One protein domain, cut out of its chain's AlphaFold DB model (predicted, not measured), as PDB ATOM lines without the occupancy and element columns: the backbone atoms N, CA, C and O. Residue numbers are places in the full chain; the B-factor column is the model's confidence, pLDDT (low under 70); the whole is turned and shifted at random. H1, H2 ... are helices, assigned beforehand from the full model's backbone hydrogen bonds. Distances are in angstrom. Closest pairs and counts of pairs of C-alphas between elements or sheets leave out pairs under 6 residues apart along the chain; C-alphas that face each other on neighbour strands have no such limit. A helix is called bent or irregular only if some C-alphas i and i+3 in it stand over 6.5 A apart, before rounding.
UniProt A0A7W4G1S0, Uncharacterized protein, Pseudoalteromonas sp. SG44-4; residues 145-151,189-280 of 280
ATOM      1  N   THR A 145     -52.209 -30.498  27.039       68.00
ATOM      2  CA  THR A 145     -52.353 -31.826  27.630       68.00
ATOM      3  C   THR A 145     -51.026 -32.574  27.590       68.00
ATOM      4  O   THR A 145     -50.203 -32.383  26.691       68.00
ATOM      5  N   TYR A 146     -50.814 -33.447  28.578       67.62
ATOM      6  CA  TYR A 146     -49.709 -34.398  28.560       67.62
ATOM      7  C   TYR A 146     -49.774 -35.211  27.262       67.62
ATOM      8  O   TYR A 146     -50.684 -36.018  27.061       67.62
ATOM      9  N   GLN A 147     -48.806 -34.998  26.372       66.88
ATOM     10  CA  GLN A 147     -48.633 -35.852  25.208       66.88
ATOM     11  C   GLN A 147     -47.750 -37.022  25.608       66.88
ATOM     12  O   GLN A 147     -46.543 -36.869  25.812       66.88
ATOM     13  N   LYS A 148     -48.364 -38.205  25.707       74.56
ATOM     14  CA  LYS A 148     -47.617 -39.451  25.861       74.56
ATOM     15  C   LYS A 148     -46.594 -39.545  24.723       74.56
ATOM     16  O   LYS A 148     -46.983 -39.342  23.568       74.56
ATOM     17  N   PRO A 149     -45.322 -39.864  25.016       78.06
ATOM     18  CA  PRO A 149     -44.330 -40.023  23.974       78.06
ATOM     19  C   PRO A 149     -44.782 -41.005  22.903       78.06
ATOM     20  O   PRO A 149     -45.354 -42.054  23.218       78.06
ATOM     21  N   LEU A 150     -44.518 -40.668  21.637       77.00
ATOM     22  CA  LEU A 150     -44.757 -41.608  20.546       77.00
ATOM     23  C   LEU A 150     -43.942 -42.886  20.802       77.00
ATOM     24  O   LEU A 150     -42.763 -42.788  21.150       77.00
ATOM     25  N   PRO A 151     -44.536 -44.078  20.625       77.19
ATOM     26  CA  PRO A 151     -43.798 -45.324  20.756       77.19
ATOM     27  C   PRO A 151     -42.680 -45.392  19.707       77.19
ATOM     28  O   PRO A 151     -42.863 -44.948  18.571       77.19
ATOM     29  N   ILE A 189     -33.767 -41.139  17.671       96.06
ATOM     30  CA  ILE A 189     -34.723 -41.922  18.475       96.06
ATOM     31  C   ILE A 189     -34.108 -42.265  19.828       96.06
ATOM     32  O   ILE A 189     -34.697 -41.930  20.855       96.06
ATOM     33  N   ASP A 190     -32.898 -42.831  19.829       95.44
ATOM     34  CA  ASP A 190     -32.181 -43.181  21.060       95.44
ATOM     35  C   ASP A 190     -32.042 -41.961  21.977       95.44
ATOM     36  O   ASP A 190     -32.240 -42.050  23.192       95.44
ATOM     37  N   LYS A 191     -31.763 -40.786  21.392       97.38
ATOM     38  CA  LYS A 191     -31.641 -39.548  22.159       97.38
ATOM     39  C   LYS A 191     -32.975 -39.056  22.714       97.38
ATOM     40  O   LYS A 191     -33.011 -38.595  23.852       97.38
ATOM     41  N   VAL A 192     -34.065 -39.139  21.947       96.12
ATOM     42  CA  VAL A 192     -35.412 -38.820  22.454       96.12
ATOM     43  C   VAL A 192     -35.767 -39.743  23.620       96.12
ATOM     44  O   VAL A 192     -36.247 -39.257  24.643       96.12
ATOM     45  N   ASP A 193     -35.486 -41.041  23.510       94.44
ATOM     46  CA  ASP A 193     -35.764 -42.015  24.569       94.44
ATOM     47  C   ASP A 193     -34.919 -41.762  25.825       94.44
ATOM     48  O   ASP A 193     -35.442 -41.809  26.941       94.44
ATOM     49  N   GLU A 194     -33.634 -41.430  25.670       95.88
ATOM     50  CA  GLU A 194     -32.761 -41.015  26.775       95.88
ATOM     51  C   GLU A 194     -33.321 -39.779  27.496       95.88
ATOM     52  O   GLU A 194     -33.440 -39.773  28.723       95.88
ATOM     53  N   LEU A 195     -33.705 -38.742  26.743       96.00
ATOM     54  CA  LEU A 195     -34.257 -37.508  27.306       96.00
ATOM     55  C   LEU A 195     -35.607 -37.752  27.993       96.00
ATOM     56  O   LEU A 195     -35.816 -37.268  29.105       96.00
ATOM     57  N   ASN A 196     -36.483 -38.561  27.394       93.25
ATOM     58  CA  ASN A 196     -37.766 -38.935  27.989       93.25
ATOM     59  C   ASN A 196     -37.587 -39.688  29.308       93.25
ATOM     60  O   ASN A 196     -38.330 -39.428  30.245       93.25
ATOM     61  N   LYS A 197     -36.602 -40.592  29.403       92.31
ATOM     62  CA  LYS A 197     -36.285 -41.300  30.654       92.31
ATOM     63  C   LYS A 197     -35.697 -40.361  31.704       92.31
ATOM     64  O   LYS A 197     -36.051 -40.452  32.871       92.31
ATOM     65  N   LYS A 198     -34.799 -39.462  31.298       95.31
ATOM     66  CA  LYS A 198     -34.092 -38.555  32.213       95.31
ATOM     67  C   LYS A 198     -34.991 -37.453  32.781       95.31
ATOM     68  O   LYS A 198     -34.778 -37.013  33.909       95.31
ATOM     69  N   TYR A 199     -35.959 -36.988  31.997       93.88
ATOM     70  CA  TYR A 199     -36.826 -35.862  32.346       93.88
ATOM     71  C   TYR A 199     -38.303 -36.262  32.495       93.88
ATOM     72  O   TYR A 199     -39.144 -35.369  32.580       93.88
ATOM     73  N   SER A 200     -38.612 -37.570  32.571       81.81
ATOM     74  CA  SER A 200     -39.964 -38.169  32.709       81.81
ATOM     75  C   SER A 200     -40.849 -37.467  33.738       81.81
ATOM     76  O   SER A 200     -42.034 -37.247  33.509       81.81
ATOM     77  N   GLU A 201     -40.251 -37.097  34.865       85.06
ATOM     78  CA  GLU A 201     -40.932 -36.527  36.031       85.06
ATOM     79  C   GLU A 201     -40.865 -34.993  36.082       85.06
ATOM     80  O   GLU A 201     -41.350 -34.372  37.024       85.06
ATOM     81  N   ARG A 202     -40.231 -34.345  35.097       89.06
ATOM     82  CA  ARG A 202     -40.053 -32.889  35.085       89.06
ATOM     83  C   ARG A 202     -41.173 -32.227  34.293       89.06
ATOM     84  O   ARG A 202     -41.228 -32.329  33.069       89.06
ATOM     85  N   GLU A 203     -42.022 -31.468  34.983       88.94
ATOM     86  CA  GLU A 203     -43.193 -30.813  34.384       88.94
ATOM     87  C   GLU A 203     -42.845 -29.918  33.188       88.94
ATOM     88  O   GLU A 203     -43.506 -29.979  32.152       88.94
ATOM     89  N   PHE A 204     -41.767 -29.126  33.287       92.31
ATOM     90  CA  PHE A 204     -41.340 -28.235  32.201       92.31
ATOM     91  C   PHE A 204     -41.085 -28.994  30.889       92.31
ATOM     92  O   PHE A 204     -41.270 -28.432  29.806       92.31
ATOM     93  N   TYR A 205     -40.651 -30.256  30.993       94.44
ATOM     94  CA  TYR A 205     -40.342 -31.102  29.856       94.44
ATOM     95  C   TYR A 205     -41.629 -31.639  29.227       94.44
ATOM     96  O   TYR A 205     -41.866 -31.408  28.046       94.44
ATOM     97  N   PHE A 206     -42.500 -32.295  30.001       90.25
ATOM     98  CA  PHE A 206     -43.689 -32.960  29.445       90.25
ATOM     99  C   PHE A 206     -44.855 -32.028  29.120       90.25
ATOM    100  O   PHE A 206     -45.659 -32.361  28.253       90.25
ATOM    101  N   LEU A 207     -44.959 -30.874  29.784       88.19
ATOM    102  CA  LEU A 207     -46.066 -29.939  29.561       88.19
ATOM    103  C   LEU A 207     -45.760 -28.881  28.503       88.19
ATOM    104  O   LEU A 207     -46.682 -28.332  27.908       88.19
ATOM    105  N   ILE A 208     -44.480 -28.567  28.283       92.56
ATOM    106  CA  ILE A 208     -44.073 -27.454  27.415       92.56
ATOM    107  C   ILE A 208     -43.096 -27.945  26.347       92.56
ATOM    108  O   ILE A 208     -43.455 -27.968  25.171       92.56
ATOM    109  N   ALA A 209     -41.893 -28.386  26.734       95.81
ATOM    110  CA  ALA A 209     -40.826 -28.683  25.775       95.81
ATOM    111  C   ALA A 209     -41.196 -29.804  24.789       95.81
ATOM    112  O   ALA A 209     -41.042 -29.651  23.577       95.81
ATOM    113  N   TYR A 210     -41.707 -30.927  25.300       95.06
ATOM    114  CA  TYR A 210     -42.040 -32.096  24.496       95.06
ATOM    115  C   TYR A 210     -43.214 -31.839  23.542       95.06
ATOM    116  O   TYR A 210     -43.014 -32.015  22.336       95.06
ATOM    117  N   PRO A 211     -44.380 -31.329  23.997       93.88
ATOM    118  CA  PRO A 211     -45.469 -30.969  23.092       93.88
ATOM    119  C   PRO A 211     -45.053 -29.940  22.034       93.88
ATOM    120  O   PRO A 211     -45.391 -30.095  20.859       93.88
ATOM    121  N   TYR A 212     -44.272 -28.921  22.416       95.19
ATOM    122  CA  TYR A 212     -43.762 -27.919  21.480       95.19
ATOM    123  C   TYR A 212     -42.874 -28.546  20.401       95.19
ATOM    124  O   TYR A 212     -43.119 -28.356  19.206       95.19
ATOM    125  N   CYS A 213     -41.872 -29.337  20.795       96.75
ATOM    126  CA  CYS A 213     -40.936 -29.947  19.854       96.75
ATOM    127  C   CYS A 213     -41.605 -30.989  18.952       96.75
ATOM    128  O   CYS A 213     -41.333 -31.008  17.750       96.75
ATOM    129  N   ILE A 214     -42.509 -31.810  19.492       95.12
ATOM    130  CA  ILE A 214     -43.286 -32.769  18.700       95.12
ATOM    131  C   ILE A 214     -44.137 -32.041  17.672       95.12
ATOM    132  O   ILE A 214     -44.052 -32.359  16.486       95.12
ATOM    133  N   LYS A 215     -44.909 -31.033  18.089       94.44
ATOM    134  CA  LYS A 215     -45.758 -30.252  17.182       94.44
ATOM    135  C   LYS A 215     -44.936 -29.565  16.092       94.44
ATOM    136  O   LYS A 215     -45.329 -29.582  14.930       94.44
ATOM    137  N   LYS A 216     -43.786 -28.990  16.452       95.94
ATOM    138  CA  LYS A 216     -42.902 -28.271  15.525       95.94
ATOM    139  C   LYS A 216     -42.271 -29.179  14.470       95.94
ATOM    140  O   LYS A 216     -42.123 -28.768  13.324       95.94
ATOM    141  N   TRP A 217     -41.895 -30.398  14.851       97.31
ATOM    142  CA  TRP A 217     -41.133 -31.320  14.000       97.31
ATOM    143  C   TRP A 217     -41.938 -32.527  13.510       97.31
ATOM    144  O   TRP A 217     -41.367 -33.477  12.972       97.31
ATOM    145  N   THR A 218     -43.263 -32.469  13.647       95.44
ATOM    146  CA  THR A 218     -44.198 -33.414  13.036       95.44
ATOM    147  C   THR A 218     -44.928 -32.729  11.896       95.44
ATOM    148  O   THR A 218     -45.709 -31.807  12.102       95.44
ATOM    149  N   THR A 219     -44.692 -33.188  10.669       94.25
ATOM    150  CA  THR A 219     -45.355 -32.652   9.473       94.25
ATOM    151  C   THR A 219     -46.210 -33.736   8.841       94.25
ATOM    152  O   THR A 219     -45.693 -34.785   8.468       94.25
ATOM    153  N   ARG A 220     -47.522 -33.488   8.703       92.88
ATOM    154  CA  ARG A 220     -48.483 -34.442   8.108       92.88
ATOM    155  C   ARG A 220     -48.402 -35.845   8.742       92.88
ATOM    156  O   ARG A 220     -48.376 -36.845   8.038       92.88
ATOM    157  N   GLY A 221     -48.293 -35.903  10.072       90.81
ATOM    158  CA  GLY A 221     -48.183 -37.156  10.832       90.81
ATOM    159  C   GLY A 221     -46.791 -37.801  10.846       90.81
ATOM    160  O   GLY A 221     -46.578 -38.753  11.590       90.81
ATOM    161  N   VAL A 222     -45.825 -37.268  10.090       94.69
ATOM    162  CA  VAL A 222     -44.450 -37.778  10.053       94.69
ATOM    163  C   VAL A 222     -43.578 -36.958  11.001       94.69
ATOM    164  O   VAL A 222     -43.280 -35.790  10.739       94.69
ATOM    165  N   ALA A 223     -43.192 -37.569  12.118       96.06
ATOM    166  CA  ALA A 223     -42.331 -36.974  13.136       96.06
ATOM    167  C   ALA A 223     -40.852 -37.212  12.807       96.06
ATOM    168  O   ALA A 223     -40.462 -38.350  12.546       96.06
ATOM    169  N   ASN A 224     -40.027 -36.162  12.841       97.44
ATOM    170  CA  ASN A 224     -38.582 -36.256  12.616       97.44
ATOM    171  C   ASN A 224     -37.834 -36.392  13.960       97.44
ATOM    172  O   ASN A 224     -37.573 -35.368  14.602       97.44
ATOM    173  N   PRO A 225     -37.488 -37.615  14.413       95.69
ATOM    174  CA  PRO A 225     -36.932 -37.835  15.750       95.69
ATOM    175  C   PRO A 225     -35.600 -37.114  15.967       95.69
ATOM    176  O   PRO A 225     -35.370 -36.579  17.049       95.69
ATOM    177  N   ARG A 226     -34.749 -37.008  14.937       97.19
ATOM    178  CA  ARG A 226     -33.484 -36.263  15.033       97.19
ATOM    179  C   ARG A 226     -33.712 -34.783  15.347       97.19
ATOM    180  O   ARG A 226     -33.029 -34.221  16.203       97.19
ATOM    181  N   MET A 227     -34.675 -34.153  14.676       97.94
ATOM    182  CA  MET A 227     -34.988 -32.740  14.915       97.94
ATOM    183  C   MET A 227     -35.727 -32.525  16.237       97.94
ATOM    184  O   MET A 227     -35.487 -31.523  16.912       97.94
ATOM    185  N   ILE A 228     -36.558 -33.485  16.651       97.62
ATOM    186  CA  ILE A 228     -37.184 -33.490  17.978       97.62
ATOM    187  C   ILE A 228     -36.109 -33.551  19.067       97.62
ATOM    188  O   ILE A 228     -36.112 -32.698  19.948       97.62
ATOM    189  N   ALA A 229     -35.148 -34.478  18.980       97.81
ATOM    190  CA  ALA A 229     -34.038 -34.574  19.929       97.81
ATOM    191  C   ALA A 229     -33.233 -33.270  20.013       97.81
ATOM    192  O   ALA A 229     -32.914 -32.797  21.105       97.81
ATOM    193  N   HIS A 230     -32.912 -32.667  18.865       98.19
ATOM    194  CA  HIS A 230     -32.209 -31.386  18.824       98.19
ATOM    195  C   HIS A 230     -33.012 -30.276  19.520       98.19
ATOM    196  O   HIS A 230     -32.484 -29.589  20.391       98.19
ATOM    197  N   CYS A 231     -34.300 -30.156  19.193       98.44
ATOM    198  CA  CYS A 231     -35.206 -29.190  19.804       98.44
ATOM    199  C   CYS A 231     -35.313 -29.365  21.321       98.44
ATOM    200  O   CYS A 231     -35.173 -28.391  22.052       98.44
ATOM    201  N   LEU A 232     -35.494 -30.598  21.798       97.88
ATOM    202  CA  LEU A 232     -35.600 -30.896  23.224       97.88
ATOM    203  C   LEU A 232     -34.345 -30.481  23.991       97.88
ATOM    204  O   LEU A 232     -34.459 -29.897  25.064       97.88
ATOM    205  N   ASN A 233     -33.153 -30.720  23.435       98.19
ATOM    206  CA  ASN A 233     -31.916 -30.235  24.046       98.19
ATOM    207  C   ASN A 233     -31.900 -28.702  24.138       98.19
ATOM    208  O   ASN A 233     -31.569 -28.168  25.192       98.19
ATOM    209  N   SER A 234     -32.309 -27.988  23.084       98.38
ATOM    210  CA  SER A 234     -32.414 -26.522  23.132       98.38
ATOM    211  C   SER A 234     -33.427 -26.033  24.170       98.38
ATOM    212  O   SER A 234     -33.176 -25.036  24.839       98.38
ATOM    213  N   GLU A 235     -34.556 -26.722  24.337       98.19
ATOM    214  CA  GLU A 235     -35.544 -26.399  25.371       98.19
ATOM    215  C   GLU A 235     -35.001 -26.644  26.787       98.19
ATOM    216  O   GLU A 235     -35.246 -25.843  27.689       98.19
ATOM    217  N   ILE A 236     -34.227 -27.716  26.983       98.00
ATOM    218  CA  ILE A 236     -33.568 -28.021  28.260       98.00
ATOM    219  C   ILE A 236     -32.523 -26.957  28.603       98.00
ATOM    220  O   ILE A 236     -32.518 -26.466  29.731       98.00
ATOM    221  N   GLU A 237     -31.660 -26.575  27.657       98.25
ATOM    222  CA  GLU A 237     -30.687 -25.497  27.881       98.25
ATOM    223  C   GLU A 237     -31.394 -24.158  28.125       98.25
ATOM    224  O   GLU A 237     -31.071 -23.462  29.082       98.25
ATOM    225  N   GLY A 238     -32.454 -23.853  27.370       98.00
ATOM    226  CA  GLY A 238     -33.284 -22.674  27.617       98.00
ATOM    227  C   GLY A 238     -33.874 -22.650  29.029       98.00
ATOM    228  O   GLY A 238     -33.882 -21.611  29.684       98.00
ATOM    229  N   LYS A 239     -34.323 -23.797  29.555       97.38
ATOM    230  CA  LYS A 239     -34.808 -23.880  30.938       97.38
ATOM    231  C   LYS A 239     -33.696 -23.608  31.956       97.38
ATOM    232  O   LYS A 239     -33.951 -22.897  32.927       97.38
ATOM    233  N   LYS A 240     -32.490 -24.140  31.738       97.38
ATOM    234  CA  LYS A 240     -31.330 -23.868  32.604       97.38
ATOM    235  C   LYS A 240     -30.963 -22.387  32.599       97.38
ATOM    236  O   LYS A 240     -30.716 -21.834  33.664       97.38
ATOM    237  N   ASP A 241     -30.999 -21.739  31.437       98.25
ATOM    238  CA  ASP A 241     -30.765 -20.298  31.324       98.25
ATOM    239  C   ASP A 241     -31.802 -19.503  32.130       98.25
ATOM    240  O   ASP A 241     -31.448 -18.587  32.867       98.25
ATOM    241  N   VAL A 242     -33.088 -19.865  32.043       97.31
ATOM    242  CA  VAL A 242     -34.144 -19.229  32.852       97.31
ATOM    243  C   VAL A 242     -33.866 -19.365  34.348       97.31
ATOM    244  O   VAL A 242     -34.029 -18.391  35.083       97.31
ATOM    245  N   ASP A 243     -33.455 -20.548  34.804       96.00
ATOM    246  CA  ASP A 243     -33.137 -20.776  36.218       96.00
ATOM    247  C   ASP A 243     -31.912 -19.968  36.650       96.00
ATOM    248  O   ASP A 243     -31.959 -19.290  37.674       96.00
ATOM    249  N   TYR A 244     -30.880 -19.907  35.808       97.31
ATOM    250  CA  TYR A 244     -29.738 -19.028  36.024       97.31
ATOM    251  C   TYR A 244     -30.168 -17.563  36.204       97.31
ATOM    252  O   TYR A 244     -29.735 -16.909  37.154       97.31
ATOM    253  N   TYR A 245     -31.057 -17.032  35.354       97.44
ATOM    254  CA  TYR A 245     -31.538 -15.655  35.521       97.44
ATOM    255  C   TYR A 245     -32.351 -15.465  36.809       97.44
ATOM    256  O   TYR A 245     -32.234 -14.422  37.446       97.44
ATOM    257  N   ARG A 246     -33.144 -16.455  37.234       95.38
ATOM    258  CA  ARG A 246     -33.894 -16.391  38.503       95.38
ATOM    259  C   ARG A 246     -33.008 -16.367  39.741       95.38
ATOM    260  O   ARG A 246     -33.438 -15.836  40.763       95.38
ATOM    261  N   ASP A 247     -31.834 -16.979  39.656       95.38
ATOM    262  CA  ASP A 247     -30.896 -17.068  40.774       95.38
ATOM    263  C   ASP A 247     -29.979 -15.841  40.867       95.38
ATOM    264  O   ASP A 247     -29.467 -15.544  41.943       95.38
ATOM    265  N   ASN A 248     -29.794 -15.106  39.764       96.81
ATOM    266  CA  ASN A 248     -28.868 -13.969  39.691       96.81
ATOM    267  C   ASN A 248     -29.549 -12.591  39.609       96.81
ATOM    268  O   ASN A 248     -28.879 -11.577  39.785       96.81
ATOM    269  N   TYR A 249     -30.854 -12.529  39.334       96.25
ATOM    270  CA  TYR A 249     -31.608 -11.279  39.179       96.25
ATOM    271  C   TYR A 249     -32.880 -11.284  40.037       96.25
ATOM    272  O   TYR A 249     -33.195 -12.275  40.694       96.25
ATOM    273  N   ASP A 250     -33.630 -10.175  40.034       95.81
ATOM    274  CA  ASP A 250     -34.903 -10.092  40.756       95.81
ATOM    275  C   ASP A 250     -35.902 -11.145  40.251       95.81
ATOM    276  O   ASP A 250     -36.488 -11.026  39.170       95.81
ATOM    277  N   ARG A 251     -36.107 -12.193  41.057       93.38
ATOM    278  CA  ARG A 251     -36.917 -13.364  40.704       93.38
ATOM    279  C   ARG A 251     -38.338 -12.983  40.286       93.38
ATOM    280  O   ARG A 251     -38.865 -13.581  39.349       93.38
ATOM    281  N   ALA A 252     -38.942 -11.982  40.932       94.25
ATOM    282  CA  ALA A 252     -40.300 -11.538  40.622       94.25
ATOM    283  C   ALA A 252     -40.394 -10.901  39.222       94.25
ATOM    284  O   ALA A 252     -41.298 -11.237  38.449       94.25
ATOM    285  N   ALA A 253     -39.442 -10.036  38.859       96.25
ATOM    286  CA  ALA A 253     -39.350  -9.477  37.513       96.25
ATOM    287  C   ALA A 253     -39.110 -10.561  36.449       96.25
ATOM    288  O   ALA A 253     -39.769 -10.545  35.403       96.25
ATOM    289  N   ILE A 254     -38.221 -11.528  36.718       97.44
ATOM    290  CA  ILE A 254     -37.960 -12.650  35.802       97.44
ATOM    291  C   ILE A 254     -39.215 -13.495  35.592       97.44
ATOM    292  O   ILE A 254     -39.581 -13.765  34.447       97.44
ATOM    293  N   ASP A 255     -39.910 -13.877  36.664       95.31
ATOM    294  CA  ASP A 255     -41.116 -14.704  36.577       95.31
ATOM    295  C   ASP A 255     -42.222 -14.030  35.758       95.31
ATOM    296  O   ASP A 255     -42.863 -14.687  34.936       95.31
ATOM    297  N   LYS A 256     -42.375 -12.705  35.867       95.88
ATOM    298  CA  LYS A 256     -43.314 -11.945  35.031       95.88
ATOM    299  C   LYS A 256     -42.981 -12.041  33.536       95.88
ATOM    300  O   LYS A 256     -43.888 -12.132  32.707       95.88
ATOM    301  N   ILE A 257     -41.695 -12.013  33.171       96.81
ATOM    302  CA  ILE A 257     -41.254 -12.182  31.774       96.81
ATOM    303  C   ILE A 257     -41.490 -13.622  31.316       96.81
ATOM    304  O   ILE A 257     -41.988 -13.826  30.209       96.81
ATOM    305  N   VAL A 258     -41.159 -14.603  32.162       95.56
ATOM    306  CA  VAL A 258     -41.356 -16.032  31.882       95.56
ATOM    307  C   VAL A 258     -42.819 -16.326  31.589       95.56
ATOM    308  O   VAL A 258     -43.113 -16.931  30.561       95.56
ATOM    309  N   ASP A 259     -43.731 -15.866  32.441       93.88
ATOM    310  CA  ASP A 259     -45.159 -16.127  32.283       93.88
ATOM    311  C   ASP A 259     -45.694 -15.538  30.971       93.88
ATOM    312  O   ASP A 259     -46.404 -16.221  30.233       93.88
ATOM    313  N   ALA A 260     -45.307 -14.302  30.632       95.19
ATOM    314  CA  ALA A 260     -45.704 -13.670  29.375       95.19
ATOM    315  C   ALA A 260     -45.126 -14.397  28.146       95.19
ATOM    316  O   ALA A 260     -45.839 -14.658  27.177       95.19
ATOM    317  N   ALA A 261     -43.841 -14.754  28.187       95.75
ATOM    318  CA  ALA A 261     -43.159 -15.407  27.075       95.75
ATOM    319  C   ALA A 261     -43.623 -16.859  26.871       95.75
ATOM    320  O   ALA A 261     -43.743 -17.301  25.730       95.75
ATOM    321  N   LEU A 262     -43.935 -17.603  27.937       94.31
ATOM    322  CA  LEU A 262     -44.474 -18.960  27.819       94.31
ATOM    323  C   LEU A 262     -45.858 -18.974  27.174       94.31
ATOM    324  O   LEU A 262     -46.112 -19.835  26.336       94.31
ATOM    325  N   ILE A 263     -46.719 -18.007  27.515       91.69
ATOM    326  CA  ILE A 263     -48.028 -17.843  26.864       91.69
ATOM    327  C   ILE A 263     -47.844 -17.591  25.363       91.69
ATOM    328  O   ILE A 263     -48.551 -18.175  24.548       91.69
ATOM    329  N   GLN A 264     -46.879 -16.744  24.997       94.38
ATOM    330  CA  GLN A 264     -46.660 -16.349  23.608       94.38
ATOM    331  C   GLN A 264     -45.988 -17.440  22.760       94.38
ATOM    332  O   GLN A 264     -46.394 -17.668  21.622       94.38
ATOM    333  N   TYR A 265     -44.935 -18.077  23.277       94.81
ATOM    334  CA  TYR A 265     -44.046 -18.924  22.473       94.81
ATOM    335  C   TYR A 265     -44.163 -20.414  22.767       94.81
ATOM    336  O   TYR A 265     -43.771 -21.214  21.922       94.81
ATOM    337  N   GLN A 266     -44.636 -20.790  23.961       94.69
ATOM    338  CA  GLN A 266     -44.656 -22.180  24.432       94.69
ATOM    339  C   GLN A 266     -43.277 -22.875  24.322       94.69
ATOM    340  O   GLN A 266     -43.201 -24.075  24.090       94.69
ATOM    341  N   SER A 267     -42.184 -22.116  24.469       96.12
ATOM    342  CA  SER A 267     -40.799 -22.586  24.312       96.12
ATOM    343  C   SER A 267     -39.885 -21.918  25.334       96.12
ATOM    344  O   SER A 267     -39.788 -20.691  25.390       96.12
ATOM    345  N   TRP A 268     -39.176 -22.722  26.119       97.44
ATOM    346  CA  TRP A 268     -38.191 -22.292  27.107       97.44
ATOM    347  C   TRP A 268     -36.981 -21.613  26.477       97.44
ATOM    348  O   TRP A 268     -36.483 -20.635  27.029       97.44
ATOM    349  N   ASN A 269     -36.542 -22.065  25.300       97.94
ATOM    350  CA  ASN A 269     -35.458 -21.403  24.575       97.94
ATOM    351  C   ASN A 269     -35.847 -19.960  24.188       97.94
ATOM    352  O   ASN A 269     -35.093 -19.010  24.402       97.94
ATOM    353  N   MET A 270     -37.079 -19.764  23.707       97.94
ATOM    354  CA  MET A 270     -37.592 -18.427  23.387       97.94
ATOM    355  C   MET A 270     -37.849 -17.568  24.630       97.94
ATOM    356  O   MET A 270     -37.699 -16.341  24.582       97.94
ATOM    357  N   VAL A 271     -38.197 -18.187  25.760       97.69
ATOM    358  CA  VAL A 271     -38.300 -17.500  27.054       97.69
ATOM    359  C   VAL A 271     -36.933 -16.984  27.499       97.69
ATOM    360  O   VAL A 271     -36.813 -15.795  27.792       97.69
ATOM    361  N   ALA A 272     -35.895 -17.825  27.485       97.94
ATOM    362  CA  ALA A 272     -34.528 -17.422  27.817       97.94
ATOM    363  C   ALA A 272     -34.049 -16.260  26.931       97.94
ATOM    364  O   ALA A 272     -33.528 -15.257  27.426       97.94
ATOM    365  N   TYR A 273     -34.318 -16.340  25.624       97.62
ATOM    366  CA  TYR A 273     -34.053 -15.247  24.688       97.62
ATOM    367  C   TYR A 273     -34.794 -13.950  25.062       97.62
ATOM    368  O   TYR A 273     -34.208 -12.866  25.036       97.62
ATOM    369  N   SER A 274     -36.070 -14.051  25.450       97.62
ATOM    370  CA  SER A 274     -36.895 -12.901  25.849       97.62
ATOM    371  C   SER A 274     -36.378 -12.223  27.119       97.62
ATOM    372  O   SER A 274     -36.371 -10.994  27.192       97.62
ATOM    373  N   ILE A 275     -35.905 -13.003  28.095       97.75
ATOM    374  CA  ILE A 275     -35.276 -12.493  29.320       97.75
ATOM    375  C   ILE A 275     -33.979 -11.758  28.975       97.75
ATOM    376  O   ILE A 275     -33.824 -10.584  29.312       97.75
ATOM    377  N   LYS A 276     -33.087 -12.407  28.216       97.50
ATOM    378  CA  LYS A 276     -31.798 -11.840  27.798       97.50
ATOM    379  C   LYS A 276     -31.942 -10.503  27.067       97.50
ATOM    380  O   LYS A 276     -31.069  -9.651  27.179       97.50
ATOM    381  N   ARG A 277     -33.027 -10.303  26.314       97.50
ATOM    382  CA  ARG A 277     -33.310  -9.032  25.627       97.50
ATOM    383  C   ARG A 277     -33.774  -7.898  26.538       97.50
ATOM    384  O   ARG A 277     -33.663  -6.757  26.117       97.50
ATOM    385  N   ARG A 278     -34.342  -8.199  27.708       96.31
ATOM    386  CA  ARG A 278     -34.926  -7.202  28.625       96.31
ATOM    387  C   ARG A 278     -33.999  -6.801  29.771       96.31
ATOM    388  O   ARG A 278     -34.256  -5.789  30.402       96.31
ATOM    389  N   ILE A 279     -32.988  -7.620  30.061       92.25
ATOM    390  CA  ILE A 279     -31.992  -7.363  31.117       92.25
ATOM    391  C   ILE A 279     -30.763  -6.616  30.577       92.25
ATOM    392  O   ILE A 279     -30.024  -6.021  31.354       92.25
ATOM    393  N   LYS A 280     -30.540  -6.652  29.257       74.69
ATOM    394  CA  LYS A 280     -29.560  -5.788  28.589       74.69
ATOM    395  C   LYS A 280     -29.992  -4.332  28.652       74.69
ATOM    396  O   LYS A 280     -29.087  -3.497  28.844       74.69
TER     397      LYS A 280
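This is residues 145 to 151 and 189 to 280 of the 280 residues of an uncharacterized protein of Pseudoalteromonas sp. SG44-4 (UniProt A0A7W4G1S0). One long helix, H3, runs along most of the domain, with H1 and H2 packed on its first half and H4 and H5 on its second. The printed part has 99 residues with five named helices, H1 to H5 in chain order, and no named strand: all helix. It is compact, with a radius of gyration of the C-alphas of 14.0 A, and spans 41 by 26 by 22 A.

H3, residues 225 to 248, is 34.8 A long and starts at C-alpha (-36.932, -37.835, 15.750). H1 is residues 189 to 199, H2 203 to 217 at 20.5 A, H4 251 to 265 at 20.3 A, and H5 268 to 279, ending at C-alpha (-31.992, -7.363, 31.117). H2 is only just irregular: C-alphas 207 and 210 are 6.8 A apart.

H3 is the hub. With residues 234 to 245 alone it touches H5, closest C-alphas Gly 238 and Asn 269, 3.9 A, the same way at 35.3 degrees, only just steep. H2 and H3, a hairpin, touch at C-alphas Cys 213 and Ile 228, 5.5 A. With residues 225 to 232 alone H3 touches H1, closest C-alphas Val 192 and Ala 229, 5.1 A. With residues 242 to 246 alone it touches H4, its hairpin partner, closest C-alphas Arg 246 and Ile 254, 6.2 A. H1 and H4 are apart. Every O i to N i+4 pair is within hydrogen-bond range in H1, H3, H4 and H5; in H2, 8 of 11.

Residues 152 to 188 are cut out, with C-alphas 151 and 189 10.0 A apart. No link is long. Residues 145 to 147 have pLDDT under 70.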